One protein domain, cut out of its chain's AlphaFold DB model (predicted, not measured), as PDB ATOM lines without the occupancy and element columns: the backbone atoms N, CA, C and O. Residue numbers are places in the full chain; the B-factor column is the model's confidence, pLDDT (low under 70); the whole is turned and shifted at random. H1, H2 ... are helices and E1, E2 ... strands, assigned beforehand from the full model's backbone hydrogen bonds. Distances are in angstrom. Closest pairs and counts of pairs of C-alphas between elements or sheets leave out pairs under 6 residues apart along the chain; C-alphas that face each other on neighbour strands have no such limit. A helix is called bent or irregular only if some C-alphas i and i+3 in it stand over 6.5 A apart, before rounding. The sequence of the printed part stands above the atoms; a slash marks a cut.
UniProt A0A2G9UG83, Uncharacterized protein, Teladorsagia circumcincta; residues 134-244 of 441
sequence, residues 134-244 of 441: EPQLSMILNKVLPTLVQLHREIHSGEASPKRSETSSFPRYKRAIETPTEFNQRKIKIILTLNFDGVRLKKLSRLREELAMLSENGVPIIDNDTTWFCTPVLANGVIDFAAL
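This is residues 134 to 244 of the 441 residues of an uncharacterized protein of Teladorsagia circumcincta (UniProt A0A2G9UG83). A strongly twisted sheet of three strands has the long, bent helix H1 folded over it, arm H1a covering E2 and arm H1b crossing over E1, while H4 packs on E3 from the face opposite H1b. The short helices H2 and H3 only graze the sheet, and residues 199 to 207, of which 204 to 207 belong to H4, stick out. The printed part has 111 residues with four named helices and three named strands, in the order H1 H2 H3 E1 H4 E2 E3. The sheet runs E1 E3 E2 and is mixed; the class is mixed, helices and strands. The whole is compact, with a radius of gyration of the C-alphas of 14.9 A and spans of 41 by 32 by 22 A.

Find C-alpha 134 at (302.416, 237.553, 299.857), where H1, residues 134 to 157, begins. By its hydrogen bonds it was assigned as one helix, but it is bent: C-alphas 143 and 146 are 7.5 A apart. Arm H1a, residues 134 to 143, measures 14.5 A, and arm H1b, residues 146 to 157, 16.4 A. Next come H2, residues 173 to 176, and H3, residues 180 to 184. E1, residues 187 to 193, starts at (318.607, 240.678, 301.951) and runs 18.9 A. H4, residues 204 to 217, measures 20.0 A; E2, residues 219 to 223, 12.6 A. E3, residues 226 to 235, runs 26.6 A to C-alpha 235 at (311.224, 228.382, 311.967).

Look first at inner strand E3. Edge strand E1 is parallel to it at 33 degrees, with N 190 and O 231 at 2.8 A, within hydrogen-bond range. E2 and E3 form an antiparallel hairpin, with N 221 and O 228 at 2.9 A. H1a is over E2 at a height over the sheet of 8.2 A; their closest C-alphas, of Asn 142 and Ile 221, are 6.4 A apart. The arms' lines are about perpendicular, at 75 degrees. H1b is over E1 and runs across the strands, at 77 degrees to E1 on the local plane; their closest C-alphas, of Val 149 and Ile 188, are 7.6 A apart. H4 is on the sheet but over none of its strands; its closest C-alpha to E3 is Ser 215, 5.0 A from Thr 231. H1b and H3 are close but not clearly touching, the closest C-alphas, of His 156 and Pro 180, being 6.0 A apart. Each O i to N i+4 pair is within hydrogen-bond range in H1b, H3 and H4, and 5 of 6 in H1a; H2 is too short for such a pair.

The farthest C-alphas, of Glu 159 and Lys 202, are 43.3 A apart. The printed part has no cut. The link from H1 to H2, 15 residues, is long. The mean pLDDT of the printed part is 73.7; residues 161 to 170, 193 to 210 and 234 to 244 are under 70.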
ATOM      1  N   GLU A 134     301.560 236.477 300.364       72.81
ATOM      2  CA  GLU A 134     302.416 237.553 299.857       72.81
ATOM      3  C   GLU A 134     301.812 238.961 300.075       72.81
ATOM      4  O   GLU A 134     302.474 239.767 300.727       72.81
ATOM      5  N   PRO A 135     300.550 239.281 299.704       71.81
ATOM      6  CA  PRO A 135     300.002 240.623 299.932       71.81
ATOM      7  C   PRO A 135     299.864 240.984 301.419       71.81
ATOM      8  O   PRO A 135     300.003 242.148 301.795       71.81
ATOM      9  N   GLN A 136     299.591 239.995 302.276       70.12
ATOM     10  CA  GLN A 136     299.449 240.197 303.721       70.12
ATOM     11  C   GLN A 136     300.810 240.411 304.385       70.12
ATOM     12  O   GLN A 136     300.971 241.330 305.187       70.12
ATOM     13  N   LEU A 137     301.793 239.590 304.010       73.31
ATOM     14  CA  LEU A 137     303.173 239.689 304.458       73.31
ATOM     15  C   LEU A 137     303.772 241.028 304.018       73.31
ATOM     16  O   LEU A 137     304.281 241.752 304.866       73.31
ATOM     17  N   SER A 138     303.597 241.429 302.755       76.88
ATOM     18  CA  SER A 138     304.006 242.746 302.255       76.88
ATOM     19  C   SER A 138     303.375 243.890 303.048       76.88
ATOM     20  O   SER A 138     304.080 244.804 303.472       76.88
ATOM     21  N   MET A 139     302.064 243.849 303.319       76.19
ATOM     22  CA  MET A 139     301.385 244.886 304.110       76.19
ATOM     23  C   MET A 139     301.929 244.995 305.547       76.19
ATOM     24  O   MET A 139     301.976 246.096 306.102       76.19
ATOM     25  N   ILE A 140     302.328 243.876 306.157       75.50
ATOM     26  CA  ILE A 140     302.955 243.858 307.486       75.50
ATOM     27  C   ILE A 140     304.390 244.389 307.399       75.50
ATOM     28  O   ILE A 140     304.746 245.292 308.156       75.50
ATOM     29  N   LEU A 141     305.196 243.882 306.461       79.69
ATOM     30  CA  LEU A 141     306.602 244.251 306.292       79.69
ATOM     31  C   LEU A 141     306.782 245.745 306.021       79.69
ATOM     32  O   LEU A 141     307.602 246.361 306.691       79.69
ATOM     33  N   ASN A 142     305.948 246.362 305.177       81.12
ATOM     34  CA  ASN A 142     305.953 247.819 304.962       81.12
ATOM     35  C   ASN A 142     305.813 248.644 306.263       81.12
ATOM     36  O   ASN A 142     306.183 249.812 306.286       81.12
ATOM     37  N   LYS A 143     305.276 248.067 307.350       81.62
ATOM     38  CA  LYS A 143     305.140 248.733 308.658       81.62
ATOM     39  C   LYS A 143     306.242 248.370 309.653       81.62
ATOM     40  O   LYS A 143     306.557 249.184 310.515       81.62
ATOM     41  N   VAL A 144     306.775 247.145 309.597       84.69
ATOM     42  CA  VAL A 144     307.702 246.613 310.620       84.69
ATOM     43  C   VAL A 144     309.155 246.506 310.159       84.69
ATOM     44  O   VAL A 144     310.037 246.333 310.999       84.69
ATOM     45  N   LEU A 145     309.422 246.620 308.855       88.31
ATOM     46  CA  LEU A 145     310.759 246.477 308.283       88.31
ATOM     47  C   LEU A 145     311.800 247.433 308.897       88.31
ATOM     48  O   LEU A 145     312.865 246.926 309.238       88.31
ATOM     49  N   PRO A 146     311.535 248.735 309.145       88.81
ATOM     50  CA  PRO A 146     312.534 249.621 309.757       88.81
ATOM     51  C   PRO A 146     313.009 249.114 311.127       88.81
ATOM     52  O   PRO A 146     314.199 249.139 311.441       88.81
ATOM     53  N   THR A 147     312.081 248.574 311.924       88.62
ATOM     54  CA  THR A 147     312.366 247.971 313.233       88.62
ATOM     55  C   THR A 147     313.162 246.672 313.098       88.62
ATOM     56  O   THR A 147     314.090 246.447 313.871       88.62
ATOM     57  N   LEU A 148     312.834 245.823 312.115       88.62
ATOM     58  CA  LEU A 148     313.567 244.577 311.854       88.62
ATOM     59  C   LEU A 148     314.988 244.842 311.341       88.62
ATOM     60  O   LEU A 148     315.928 244.229 311.836       88.62
ATOM     61  N   VAL A 149     315.162 245.795 310.422       92.62
ATOM     62  CA  VAL A 149     316.473 246.228 309.918       92.62
ATOM     63  C   VAL A 149     317.341 246.755 311.057       92.62
ATOM     64  O   VAL A 149     318.506 246.377 311.159       92.62
ATOM     65  N   GLN A 150     316.792 247.589 311.945       91.31
ATOM     66  CA  GLN A 150     317.544 248.085 313.098       91.31
ATOM     67  C   GLN A 150     317.922 246.954 314.070       91.31
ATOM     68  O   GLN A 150     319.074 246.875 314.495       91.31
ATOM     69  N   LEU A 151     317.000 246.030 314.356       89.38
ATOM     70  CA  LEU A 151     317.268 244.860 315.196       89.38
ATOM     71  C   LEU A 151     318.370 243.959 314.614       89.38
ATOM     72  O   LEU A 151     319.277 243.541 315.332       89.38
ATOM     73  N   HIS A 152     318.306 243.651 313.318       92.62
ATOM     74  CA  HIS A 152     319.293 242.800 312.652       92.62
ATOM     75  C   HIS A 152     320.659 243.498 312.574       92.62
ATOM     76  O   HIS A 152     321.682 242.868 312.848       92.62
ATOM     77  N   ARG A 153     320.687 244.820 312.345       94.69
ATOM     78  CA  ARG A 153     321.901 245.646 312.438       94.69
ATOM     79  C   ARG A 153     322.571 245.528 313.809       94.69
ATOM     80  O   ARG A 153     323.766 245.261 313.851       94.69
ATOM     81  N   GLU A 154     321.821 245.663 314.904       91.75
ATOM     82  CA  GLU A 154     322.343 245.515 316.278       91.75
ATOM     83  C   GLU A 154     322.875 244.098 316.558       91.75
ATOM     84  O   GLU A 154     323.853 243.917 317.290       91.75
ATOM     85  N   ILE A 155     322.248 243.066 315.981       90.25
ATOM     86  CA  ILE A 155     322.729 241.682 316.104       90.25
ATOM     87  C   ILE A 155     324.038 241.491 315.321       90.25
ATOM     88  O   ILE A 155     324.939 240.820 315.828       90.25
ATOM     89  N   HIS A 156     324.168 242.091 314.134       93.44
ATOM     90  CA  HIS A 156     325.370 242.007 313.299       93.44
ATOM     91  C   HIS A 156     326.535 242.880 313.782       93.44
ATOM     92  O   HIS A 156     327.681 242.459 313.633       93.44
ATOM     93  N   SER A 157     326.281 244.041 314.395       92.25
ATOM     94  CA  SER A 157     327.331 244.862 315.021       92.25
ATOM     95  C   SER A 157     327.836 244.283 316.347       92.25
ATOM     96  O   SER A 157     328.885 244.688 316.843       92.25
ATOM     97  N   GLY A 158     327.105 243.328 316.934       87.38
ATOM     98  CA  GLY A 158     327.388 242.780 318.261       87.38
ATOM     99  C   GLY A 158     326.924 243.678 319.415       87.38
ATOM    100  O   GLY A 158     327.085 243.302 320.575       87.38
ATOM    101  N   GLU A 159     326.307 244.824 319.116       80.94
ATOM    102  CA  GLU A 159     325.820 245.804 320.097       80.94
ATOM    103  C   GLU A 159     324.474 245.411 320.727       80.94
ATOM    104  O   GLU A 159     324.054 246.029 321.706       80.94
ATOM    105  N   ALA A 160     323.804 244.374 320.204       71.81
ATOM    106  CA  ALA A 160     322.527 243.854 320.696       71.81
ATOM    107  C   ALA A 160     322.567 243.477 322.190       71.81
ATOM    108  O   ALA A 160     322.823 242.326 322.569       71.81
ATOM    109  N   SER A 161     322.247 244.456 323.041       59.78
ATOM    110  CA  SER A 161     322.126 244.272 324.484       59.78
ATOM    111  C   SER A 161     321.048 243.218 324.788       59.78
ATOM    112  O   SER A 161     319.919 243.328 324.302       59.78
ATOM    113  N   PRO A 162     321.350 242.162 325.568       54.97
ATOM    114  CA  PRO A 162     320.408 241.072 325.787       54.97
ATOM    115  C   PRO A 162     319.304 241.481 326.772       54.97
ATOM    116  O   PRO A 162     319.335 241.131 327.956       54.97
ATOM    117  N   LYS A 163     318.271 242.166 326.268       57.31
ATOM    118  CA  LYS A 163     316.960 242.239 326.924       57.31
ATOM    119  C   LYS A 163     316.410 240.816 327.014       57.31
ATOM    120  O   LYS A 163     315.989 240.221 326.026       57.31
ATOM    121  N   ARG A 164     316.484 240.251 328.220       50.53
ATOM    122  CA  ARG A 164     316.416 238.806 328.526       50.53
ATOM    123  C   ARG A 164     315.082 238.101 328.205       50.53
ATOM    124  O   ARG A 164     314.933 236.934 328.558       50.53
ATOM    125  N   SER A 165     314.129 238.806 327.600       56.72
ATOM    126  CA  SER A 165     312.753 238.381 327.310       56.72
ATOM    127  C   SER A 165     312.394 238.370 325.817       56.72
ATOM    128  O   SER A 165     311.350 237.832 325.462       56.72
ATOM    129  N   GLU A 166     313.218 238.941 324.931       60.38
ATOM    130  CA  GLU A 166     312.886 239.064 323.504       60.38
ATOM    131  C   GLU A 166     313.374 237.861 322.678       60.38
ATOM    132  O   GLU A 166     314.468 237.337 322.905       60.38
ATOM    133  N   THR A 167     312.592 237.438 321.677       64.38
ATOM    134  CA  THR A 167     312.898 236.292 320.786       64.38
ATOM    135  C   THR A 167     314.233 236.451 320.043       64.38
ATOM    136  O   THR A 167     314.926 235.468 319.781       64.38
ATOM    137  N   SER A 168     314.636 237.694 319.781       63.84
ATOM    138  CA  SER A 168     315.922 238.086 319.192       63.84
ATOM    139  C   SER A 168     317.147 237.704 320.035       63.84
ATOM    140  O   SER A 168     318.237 237.487 319.503       63.84
ATOM    141  N   SER A 169     316.981 237.580 321.356       68.50
ATOM    142  CA  SER A 169     318.065 237.226 322.280       68.50
ATOM    143  C   SER A 169     318.471 235.746 322.209       68.50
ATOM    144  O   SER A 169     319.550 235.379 322.682       68.50
ATOM    145  N   PHE A 170     317.645 234.886 321.603       69.81
ATOM    146  CA  PHE A 170     317.870 233.443 321.571       69.81
ATOM    147  C   PHE A 170     318.953 233.057 320.542       69.81
ATOM    148  O   PHE A 170     318.858 233.445 319.374       69.81
ATOM    149  N   PRO A 171     319.933 232.197 320.894       74.75
ATOM    150  CA  PRO A 171     320.991 231.770 319.969       74.75
ATOM    151  C   PRO A 171     320.508 231.064 318.695       74.75
ATOM    152  O   PRO A 171     321.269 230.977 317.735       74.75
ATOM    153  N   ARG A 172     319.280 230.524 318.686       70.25
ATOM    154  CA  ARG A 172     318.663 229.921 317.492       70.25
ATOM    155  C   ARG A 172     318.169 230.987 316.511       70.25
ATOM    156  O   ARG A 172     318.364 230.814 315.319       70.25
ATOM    157  N   TYR A 173     317.625 232.105 317.001       78.62
ATOM    158  CA  TYR A 173     317.242 233.243 316.158       78.62
ATOM    159  C   TYR A 173     318.480 233.844 315.481       78.62
ATOM    160  O   TYR A 173     318.530 233.925 314.260       78.62
ATOM    161  N   LYS A 174     319.542 234.114 316.257       82.25
ATOM    162  CA  LYS A 174     320.830 234.618 315.737       82.25
ATOM    163  C   LYS A 174     321.514 233.700 314.708       82.25
ATOM    164  O   LYS A 174     322.367 234.168 313.970       82.25
ATOM    165  N   ARG A 175     321.164 232.406 314.677       82.75
ATOM    166  CA  ARG A 175     321.628 231.422 313.679       82.75
ATOM    167  C   ARG A 175     320.691 231.262 312.474       82.75
ATOM    168  O   ARG A 175     321.098 230.657 311.493       82.75
ATOM    169  N   ALA A 176     319.445 231.723 312.580       83.25
ATOM    170  CA  ALA A 176     318.418 231.576 311.550       83.25
ATOM    171  C   ALA A 176     318.241 232.840 310.694       83.25
ATOM    172  O   ALA A 176     317.770 232.737 309.561       83.25
ATOM    173  N   ILE A 177     318.604 234.012 311.230       90.00
ATOM    174  CA  ILE A 177     318.723 235.244 310.443       90.00
ATOM    175  C   ILE A 177     319.859 235.134 309.417       90.00
ATOM    176  O   ILE A 177     320.635 234.177 309.395       90.00
ATOM    177  N   GLU A 178     319.924 236.113 308.531       95.31
ATOM    178  CA  GLU A 178     320.928 236.220 307.487       95.31
ATOM    179  C   GLU A 178     322.359 236.389 308.018       95.31
ATOM    180  O   GLU A 178     322.609 236.649 309.193       95.31
ATOM    181  N   THR A 179     323.330 236.216 307.130       95.31
ATOM    182  CA  THR A 179     324.728 236.573 307.379       95.31
ATOM    183  C   THR A 179     324.930 238.090 307.244       95.31
ATOM    184  O   THR A 179     324.195 238.739 306.495       95.31
ATOM    185  N   PRO A 180     325.977 238.678 307.858       95.88
ATOM    186  CA  PRO A 180     326.299 240.096 307.666       95.88
ATOM    187  C   PRO A 180     326.464 240.493 306.188       95.88
ATOM    188  O   PRO A 180     326.111 241.602 305.795       95.88
ATOM    189  N   THR A 181     326.966 239.580 305.348       96.62
ATOM    190  CA  THR A 181     327.115 239.788 303.900       96.62
ATOM    191  C   THR A 181     325.764 239.869 303.189       96.62
ATOM    192  O   THR A 181     325.556 240.777 302.388       96.62
ATOM    193  N   GLU A 182     324.831 238.962 303.493       95.44
ATOM    194  CA  GLU A 182     323.455 239.008 302.974       95.44
ATOM    195  C   GLU A 182     322.728 240.286 303.432       95.44
ATOM    196  O   GLU A 182     322.134 240.977 302.602       95.44
ATOM    197  N   PHE A 183     322.856 240.660 304.710       96.50
ATOM    198  CA  PHE A 183     322.261 241.883 305.258       96.50
ATOM    199  C   PHE A 183     322.772 243.145 304.551       96.50
ATOM    200  O   PHE A 183     321.987 244.002 304.141       96.50
ATOM    201  N   ASN A 184     324.086 243.236 304.315       95.12
ATOM    202  CA  ASN A 184     324.697 244.338 303.563       95.12
ATOM    203  C   ASN A 184     324.258 244.370 302.084       95.12
ATOM    204  O   ASN A 184     324.189 245.443 301.489       95.12
ATOM    205  N   GLN A 185     323.892 243.220 301.502       95.94
ATOM    206  CA  GLN A 185     323.234 243.122 300.189       95.94
ATOM    207  C   GLN A 185     321.731 243.471 300.228       95.94
ATOM    208  O   GLN A 185     321.038 243.273 299.231       95.94
ATOM    209  N   ARG A 186     321.218 243.992 301.353       96.00
ATOM    210  CA  ARG A 186     319.801 244.330 301.582       96.00
ATOM    211  C   ARG A 186     318.870 243.111 301.511       96.00
ATOM    212  O   ARG A 186     317.686 243.251 301.208       96.00
ATOM    213  N   LYS A 187     319.389 241.913 301.796       95.19
ATOM    214  CA  LYS A 187     318.607 240.678 301.951       95.19
ATOM    215  C   LYS A 187     318.391 240.432 303.440       95.19
ATOM    216  O   LYS A 187     319.364 240.333 304.179       95.19
ATOM    217  N   ILE A 188     317.139 240.329 303.876       93.69
ATOM    218  CA  ILE A 188     316.776 240.155 305.290       93.69
ATOM    219  C   ILE A 188     315.893 238.917 305.462       93.69
ATOM    220  O   ILE A 188     314.882 238.766 304.773       93.69
ATOM    221  N   LYS A 189     316.264 238.012 306.374       92.44
ATOM    222  CA  LYS A 189     315.530 236.769 306.645       92.44
ATOM    223  C   LYS A 189     314.456 237.023 307.698       92.44
ATOM    224  O   LYS A 189     314.724 237.189 308.886       92.44
ATOM    225  N   ILE A 190     313.205 237.034 307.253       87.81
ATOM    226  CA  ILE A 190     312.032 237.245 308.100       87.81
ATOM    227  C   ILE A 190     311.680 235.920 308.775       87.81
ATOM    228  O   ILE A 190     311.059 235.049 308.165       87.81
ATOM    229  N   ILE A 191     312.077 235.757 310.037       82.00
ATOM    230  CA  ILE A 191     311.819 234.525 310.791       82.00
ATOM    231  C   ILE A 191     310.327 234.421 311.130       82.00
ATOM    232  O   ILE A 191     309.832 235.070 312.052       82.00
ATOM    233  N   LEU A 192     309.609 233.578 310.390       71.31
ATOM    234  CA  LEU A 192     308.202 233.284 310.618       71.31
ATOM    235  C   LEU A 192     308.074 232.094 311.569       71.31
ATOM    236  O   LEU A 192     308.393 230.956 311.219       71.31
ATOM    237  N   THR A 193     307.564 232.359 312.770       59.97
ATOM    238  CA  THR A 193     307.059 231.320 313.667       59.97
ATOM    239  C   THR A 193     305.575 231.094 313.422       59.97
ATOM    240  O   THR A 193     304.805 232.001 313.101       59.97
ATOM    241  N   LEU A 194     305.163 229.849 313.588       50.97
ATOM    242  CA  LEU A 194     303.794 229.404 313.406       50.97
ATOM    243  C   LEU A 194     303.282 228.841 314.762       50.97
ATOM    244  O   LEU A 194     304.100 228.271 315.482       50.97
ATOM    245  N   ASN A 195     301.974 228.904 315.107       46.16
ATOM    246  CA  ASN A 195     301.374 228.277 316.332       46.16
ATOM    247  C   ASN A 195     300.067 227.471 316.024       46.16
ATOM    248  O   ASN A 195     299.136 228.092 315.541       46.16
ATOM    249  N   PHE A 196     299.934 226.146 316.274       41.00
ATOM    250  CA  PHE A 196     298.654 225.381 316.096       41.00
ATOM    251  C   PHE A 196     297.900 225.157 317.411       41.00
ATOM    252  O   PHE A 196     298.493 224.729 318.397       41.00
ATOM    253  N   ASP A 197     296.570 225.260 317.347       37.12
ATOM    254  CA  ASP A 197     295.634 224.799 318.380       37.12
ATOM    255  C   ASP A 197     295.147 223.358 318.088       37.12
ATOM    256  O   ASP A 197     293.999 223.106 317.732       37.12
ATOM    257  N   GLY A 198     296.075 222.395 318.111       32.12
ATOM    258  CA  GLY A 198     295.785 220.948 318.071       32.12
ATOM    259  C   GLY A 198     295.285 220.323 316.752       32.12
ATOM    260  O   GLY A 198     295.389 219.106 316.595       32.12
ATOM    261  N   VAL A 199     294.785 221.093 315.778       33.47
ATOM    262  CA  VAL A 199     294.213 220.548 314.527       33.47
ATOM    263  C   VAL A 199     295.278 220.318 313.441       33.47
ATOM    264  O   VAL A 199     295.842 221.260 312.886       33.47
ATOM    265  N   ARG A 200     295.505 219.053 313.052       37.56
ATOM    266  CA  ARG A 200     296.362 218.684 311.905       37.56
ATOM    267  C   ARG A 200     295.637 218.908 310.568       37.56
ATOM    268  O   ARG A 200     294.911 218.038 310.089       37.56
ATOM    269  N   LEU A 201     295.869 220.050 309.922       39.06
ATOM    270  CA  LEU A 201     295.309 220.351 308.598       39.06
ATOM    271  C   LEU A 201     296.065 219.621 307.468       39.06
ATOM    272  O   LEU A 201     297.219 219.930 307.182       39.06
ATOM    273  N   LYS A 202     295.384 218.728 306.732       39.66
ATOM    274  CA  LYS A 202     295.944 218.001 305.564       39.66
ATOM    275  C   LYS A 202     296.389 218.891 304.380       39.66
ATOM    276  O   LYS A 202     296.932 218.366 303.418       39.66
ATOM    277  N   LYS A 203     296.142 220.209 304.406       46.75
ATOM    278  CA  LYS A 203     296.374 221.146 303.280       46.75
ATOM    279  C   LYS A 203     297.536 222.129 303.488       46.75
ATOM    280  O   LYS A 203     297.605 223.153 302.819       46.75
ATOM    281  N   LEU A 204     298.452 221.825 304.407       51.19
ATOM    282  CA  LEU A 204     299.623 222.669 304.685       51.19
ATOM    283  C   LEU A 204     300.746 222.549 303.651       51.19
ATOM    284  O   LEU A 204     301.683 223.339 303.713       51.19
ATOM    285  N   SER A 205     300.650 221.612 302.700       56.00
ATOM    286  CA  SER A 205     301.569 221.548 301.560       56.00
ATOM    287  C   SER A 205     301.541 222.869 300.789       56.00
ATOM    288  O   SER A 205     302.560 223.536 300.723       56.00
ATOM    289  N   ARG A 206     300.351 223.357 300.409       59.28
ATOM    290  CA  ARG A 206     300.172 224.629 299.688       59.28
ATOM    291  C   ARG A 206     300.736 225.846 300.426       59.28
ATOM    292  O   ARG A 206     301.290 226.736 299.799       59.28
ATOM    293  N   LEU A 207     300.604 225.883 301.754       59.97
ATOM    294  CA  LEU A 207     301.214 226.930 302.582       59.97
ATOM    295  C   LEU A 207     302.745 226.864 302.522       59.97
ATOM    296  O   LEU A 207     303.404 227.891 302.406       59.97
ATOM    297  N   ARG A 208     303.304 225.656 302.637       63.62
ATOM    298  CA  ARG A 208     304.748 225.430 302.555       63.62
ATOM    299  C   ARG A 208     305.285 225.705 301.154       63.62
ATOM    300  O   ARG A 208     306.341 226.299 301.061       63.62
ATOM    301  N   GLU A 209     304.552 225.345 300.105       67.06
ATOM    302  CA  GLU A 209     304.849 225.659 298.701       67.06
ATOM    303  C   GLU A 209     304.852 227.180 298.465       67.06
ATOM    304  O   GLU A 209     305.813 227.714 297.923       67.06
ATOM    305  N   GLU A 210     303.829 227.905 298.933       67.50
ATOM    306  CA  GLU A 210     303.757 229.369 298.803       67.50
ATOM    307  C   GLU A 210     304.883 230.065 299.585       67.50
ATOM    308  O   GLU A 210     305.539 230.957 299.056       67.50
ATOM    309  N   LEU A 211     305.172 229.622 300.814       70.12
ATOM    310  CA  LEU A 211     306.305 230.138 301.588       70.12
ATOM    311  C   LEU A 211     307.667 229.733 301.006       70.12
ATOM    312  O   LEU A 211     308.598 230.523 301.114       70.12
ATOM    313  N   ALA A 212     307.791 228.563 300.373       74.44
ATOM    314  CA  ALA A 212     309.013 228.134 299.694       74.44
ATOM    315  C   ALA A 212     309.299 229.018 298.473       74.44
ATOM    316  O   ALA A 212     310.377 229.603 298.399       74.44
ATOM    317  N   MET A 213     308.307 229.241 297.601       76.31
ATOM    318  CA  MET A 213     308.448 230.172 296.471       76.31
ATOM    319  C   MET A 213     308.788 231.597 296.933       76.31
ATOM    320  O   MET A 213     309.606 232.272 296.308       76.31
ATOM    321  N   LEU A 214     308.208 232.062 298.047       78.50
ATOM    322  CA  LEU A 214     308.573 233.355 298.634       78.50
ATOM    323  C   LEU A 214     309.973 233.344 299.269       78.50
ATOM    324  O   LEU A 214     310.625 234.383 299.293       78.50
ATOM    325  N   SER A 215     310.457 232.200 299.758       76.19
ATOM    326  CA  SER A 215     311.819 232.056 300.290       76.19
ATOM    327  C   SER A 215     312.899 232.018 299.196       76.19
ATOM    328  O   SER A 215     314.028 232.431 299.443       76.19
ATOM    329  N   GLU A 216     312.550 231.593 297.981       79.38
ATOM    330  CA  GLU A 216     313.446 231.619 296.815       79.38
ATOM    331  C   GLU A 216     313.526 233.017 296.188       79.38
ATOM    332  O   GLU A 216     314.614 233.526 295.930       79.38
ATOM    333  N   ASN A 217     312.374 233.662 295.974       81.94
ATOM    334  CA  ASN A 217     312.294 234.936 295.249       81.94
ATOM    335  C   ASN A 217     312.435 236.170 296.159       81.94
ATOM    336  O   ASN A 217     312.846 237.240 295.708       81.94
ATOM    337  N   GLY A 218     312.103 236.031 297.446       84.81
ATOM    338  CA  GLY A 218     311.979 237.141 298.386       84.81
ATOM    339  C   GLY A 218     310.785 238.057 298.087       84.81
ATOM    340  O   GLY A 218     310.163 238.010 297.027       84.81
ATOM    341  N   VAL A 219     310.464 238.925 299.044       88.19
ATOM    342  CA  VAL A 219     309.459 239.983 298.893       88.19
ATOM    343  C   VAL A 219     310.180 241.335 298.843       88.19
ATOM    344  O   VAL A 219     310.774 241.723 299.853       88.19
ATOM    345  N   PRO A 220     310.163 242.068 297.714       92.62
ATOM    346  CA  PRO A 220     310.787 243.384 297.628       92.62
ATOM    347  C   PRO A 220     309.934 244.428 298.363       92.62
ATOM    348  O   PRO A 220     308.782 244.673 298.009       92.62
ATOM    349  N   ILE A 221     310.510 245.061 299.383       92.25
ATOM    350  CA  ILE A 221     309.883 246.127 300.177       92.25
ATOM    351  C   ILE A 221     310.772 247.367 300.104       92.25
ATOM    352  O   ILE A 221     311.988 247.261 300.236       92.25
ATOM    353  N   ILE A 222     310.180 248.541 299.892       92.31
ATOM    354  CA  ILE A 222     310.913 249.810 299.830       92.31
ATOM    355  C   ILE A 222     310.828 250.486 301.200       92.31
ATOM    356  O   ILE A 222     309.734 250.763 301.684       92.31
ATOM    357  N   ASP A 223     311.980 250.775 301.798       90.25
ATOM    358  CA  ASP A 223     312.119 251.583 303.009       90.25
ATOM    359  C   ASP A 223     313.151 252.688 302.755       90.25
ATOM    360  O   ASP A 223     314.277 252.382 302.375       90.25
ATOM    361  N   ASN A 224     312.784 253.961 302.938       87.19
ATOM    362  CA  ASN A 224     313.670 255.124 302.739       87.19
ATOM    363  C   ASN A 224     314.495 255.055 301.427       87.19
ATOM    364  O   ASN A 224     315.727 255.014 301.451       87.19
ATOM    365  N   ASP A 225     313.801 254.946 300.287       90.50
ATOM    366  CA  ASP A 225     314.361 254.776 298.929       90.50
ATOM    367  C   ASP A 225     315.298 253.561 298.742       90.50
ATOM    368  O   ASP A 225     315.966 253.403 297.717       90.50
ATOM    369  N   THR A 226     315.325 252.649 299.716       92.81
ATOM    370  CA  THR A 226     316.124 251.426 299.714       92.81
ATOM    371  C   THR A 226     315.225 250.199 299.589       92.81
ATOM    372  O   THR A 226     314.440 249.888 300.482       92.81
ATOM    373  N   THR A 227     315.369 249.457 298.490       95.56
ATOM    374  CA  THR A 227     314.711 248.154 298.328       95.56
ATOM    375  C   THR A 227     315.413 247.086 299.165       95.56
ATOM    376  O   THR A 227     316.603 246.826 298.973       95.56
ATOM    377  N   TRP A 228     314.654 246.443 300.049       95.38
ATOM    378  CA  TRP A 228     315.028 245.261 300.817       95.38
ATOM    379  C   TRP A 228     314.342 244.018 300.257       95.38
ATOM    380  O   TRP A 228     313.125 244.006 300.065       95.38
ATOM    381  N   PHE A 229     315.106 242.949 300.056       95.38
ATOM    382  CA  PHE A 229     314.587 241.634 299.691       95.38
ATOM    383  C   PHE A 229     314.300 240.842 300.968       95.38
ATOM    384  O   PHE A 229     315.206 240.331 301.628       95.38
ATOM    385  N   CYS A 230     313.025 240.797 301.344       92.62
ATOM    386  CA  CYS A 230     312.555 240.180 302.576       92.62
ATOM    387  C   CYS A 230     312.231 238.703 302.336       92.62
ATOM    388  O   CYS A 230     311.208 238.374 301.737       92.62
ATOM    389  N   THR A 231     313.088 237.806 302.809       91.31
ATOM    390  CA  THR A 231     312.978 236.362 302.581       91.31
ATOM    391  C   THR A 231     312.305 235.690 303.782       91.31
ATOM    392  O   THR A 231     312.921 235.626 304.846       91.31
ATOM    393  N   PRO A 232     311.058 235.190 303.687       83.62
ATOM    394  CA  PRO A 232     310.428 234.473 304.791       83.62
ATOM    395  C   PRO A 232     311.135 233.140 305.053       83.62
ATOM    396  O   PRO A 232     311.202 232.277 304.183       83.62
ATOM    397  N   VAL A 233     311.622 232.954 306.279       80.00
ATOM    398  CA  VAL A 233     312.235 231.704 306.745       80.00
ATOM    399  C   VAL A 233     311.325 231.076 307.784       80.00
ATOM    400  O   VAL A 233     311.019 231.683 308.812       80.00
ATOM    401  N   LEU A 234     310.891 229.845 307.528       69.56
ATOM    402  CA  LEU A 234     309.999 229.128 308.427       69.56
ATOM    403  C   LEU A 234     310.788 228.478 309.568       69.56
ATOM    404  O   LEU A 234     311.492 227.492 309.363       69.56
ATOM    405  N   ALA A 235     310.654 229.010 310.781       60.78
ATOM    406  CA  ALA A 235     311.224 228.382 311.967       60.78
ATOM    407  C   ALA A 235     310.250 227.343 312.546       60.78
ATOM    408  O   ALA A 235     309.066 227.633 312.742       60.78
ATOM    409  N   ASN A 236     310.758 226.143 312.858       50.62
ATOM    410  CA  ASN A 236     309.986 225.101 313.549       50.62
ATOM    411  C   ASN A 236     309.406 225.650 314.859       50.62
ATOM    412  O   ASN A 236     310.048 226.430 315.567       50.62
ATOM    413  N   GLY A 237     308.148 225.308 315.124       45.34
ATOM    414  CA  GLY A 237     307.286 226.162 315.928       45.34
ATOM    415  C   GLY A 237     307.093 225.730 317.372       45.34
ATOM    416  O   GLY A 237     307.209 224.564 317.742       45.34
ATOM    417  N   VAL A 238     306.731 226.715 318.189       40.81
ATOM    418  CA  VAL A 238     306.445 226.545 319.613       40.81
ATOM    419  C   VAL A 238     304.996 226.079 319.788       40.81
ATOM    420  O   VAL A 238     304.066 226.735 319.320       40.81
ATOM    421  N   ILE A 239     304.779 224.977 320.514       36.78
ATOM    422  CA  ILE A 239     303.455 224.676 321.081       36.78
ATOM    423  C   ILE A 239     303.199 225.689 322.207       36.78
ATOM    424  O   ILE A 239     303.929 225.709 323.201       36.78
ATOM    425  N   ASP A 240     302.169 226.524 322.069       42.16
ATOM    426  CA  ASP A 240     301.960 227.696 322.926       42.16
ATOM    427  C   ASP A 240     300.612 227.690 323.674       42.16
ATOM    428  O   ASP A 240     299.584 228.102 323.145       42.16
ATOM    429  N   PHE A 241     300.663 227.320 324.959       38.59
ATOM    430  CA  PHE A 241     299.811 227.913 326.008       38.59
ATOM    431  C   PHE A 241     300.589 228.948 326.858       38.59
ATOM    432  O   PHE A 241     300.050 229.499 327.818       38.59
ATOM    433  N   ALA A 242     301.890 229.137 326.587       35.31
ATOM    434  CA  ALA A 242     302.826 229.846 327.455       35.31
ATOM    435  C   ALA A 242     304.094 230.469 326.793       35.31
ATOM    436  O   ALA A 242     304.991 230.859 327.532       35.31
ATOM    437  N   ALA A 243     304.190 230.698 325.477       39.69
ATOM    438  CA  ALA A 243     304.913 231.895 324.999       39.69
ATOM    439  C   ALA A 243     304.111 233.164 325.373       39.69
ATOM    440  O   ALA A 243     304.697 234.182 325.747       39.69
ATOM    441  N   LEU A 244     302.786 233.006 325.512       36.34
ATOM    442  CA  LEU A 244     301.890 233.801 326.371       36.34
ATOM    443  C   LEU A 244     302.435 234.106 327.789       36.34
ATOM    444  O   LEU A 244     302.013 235.087 328.392       36.34
TER     445      LEU A 244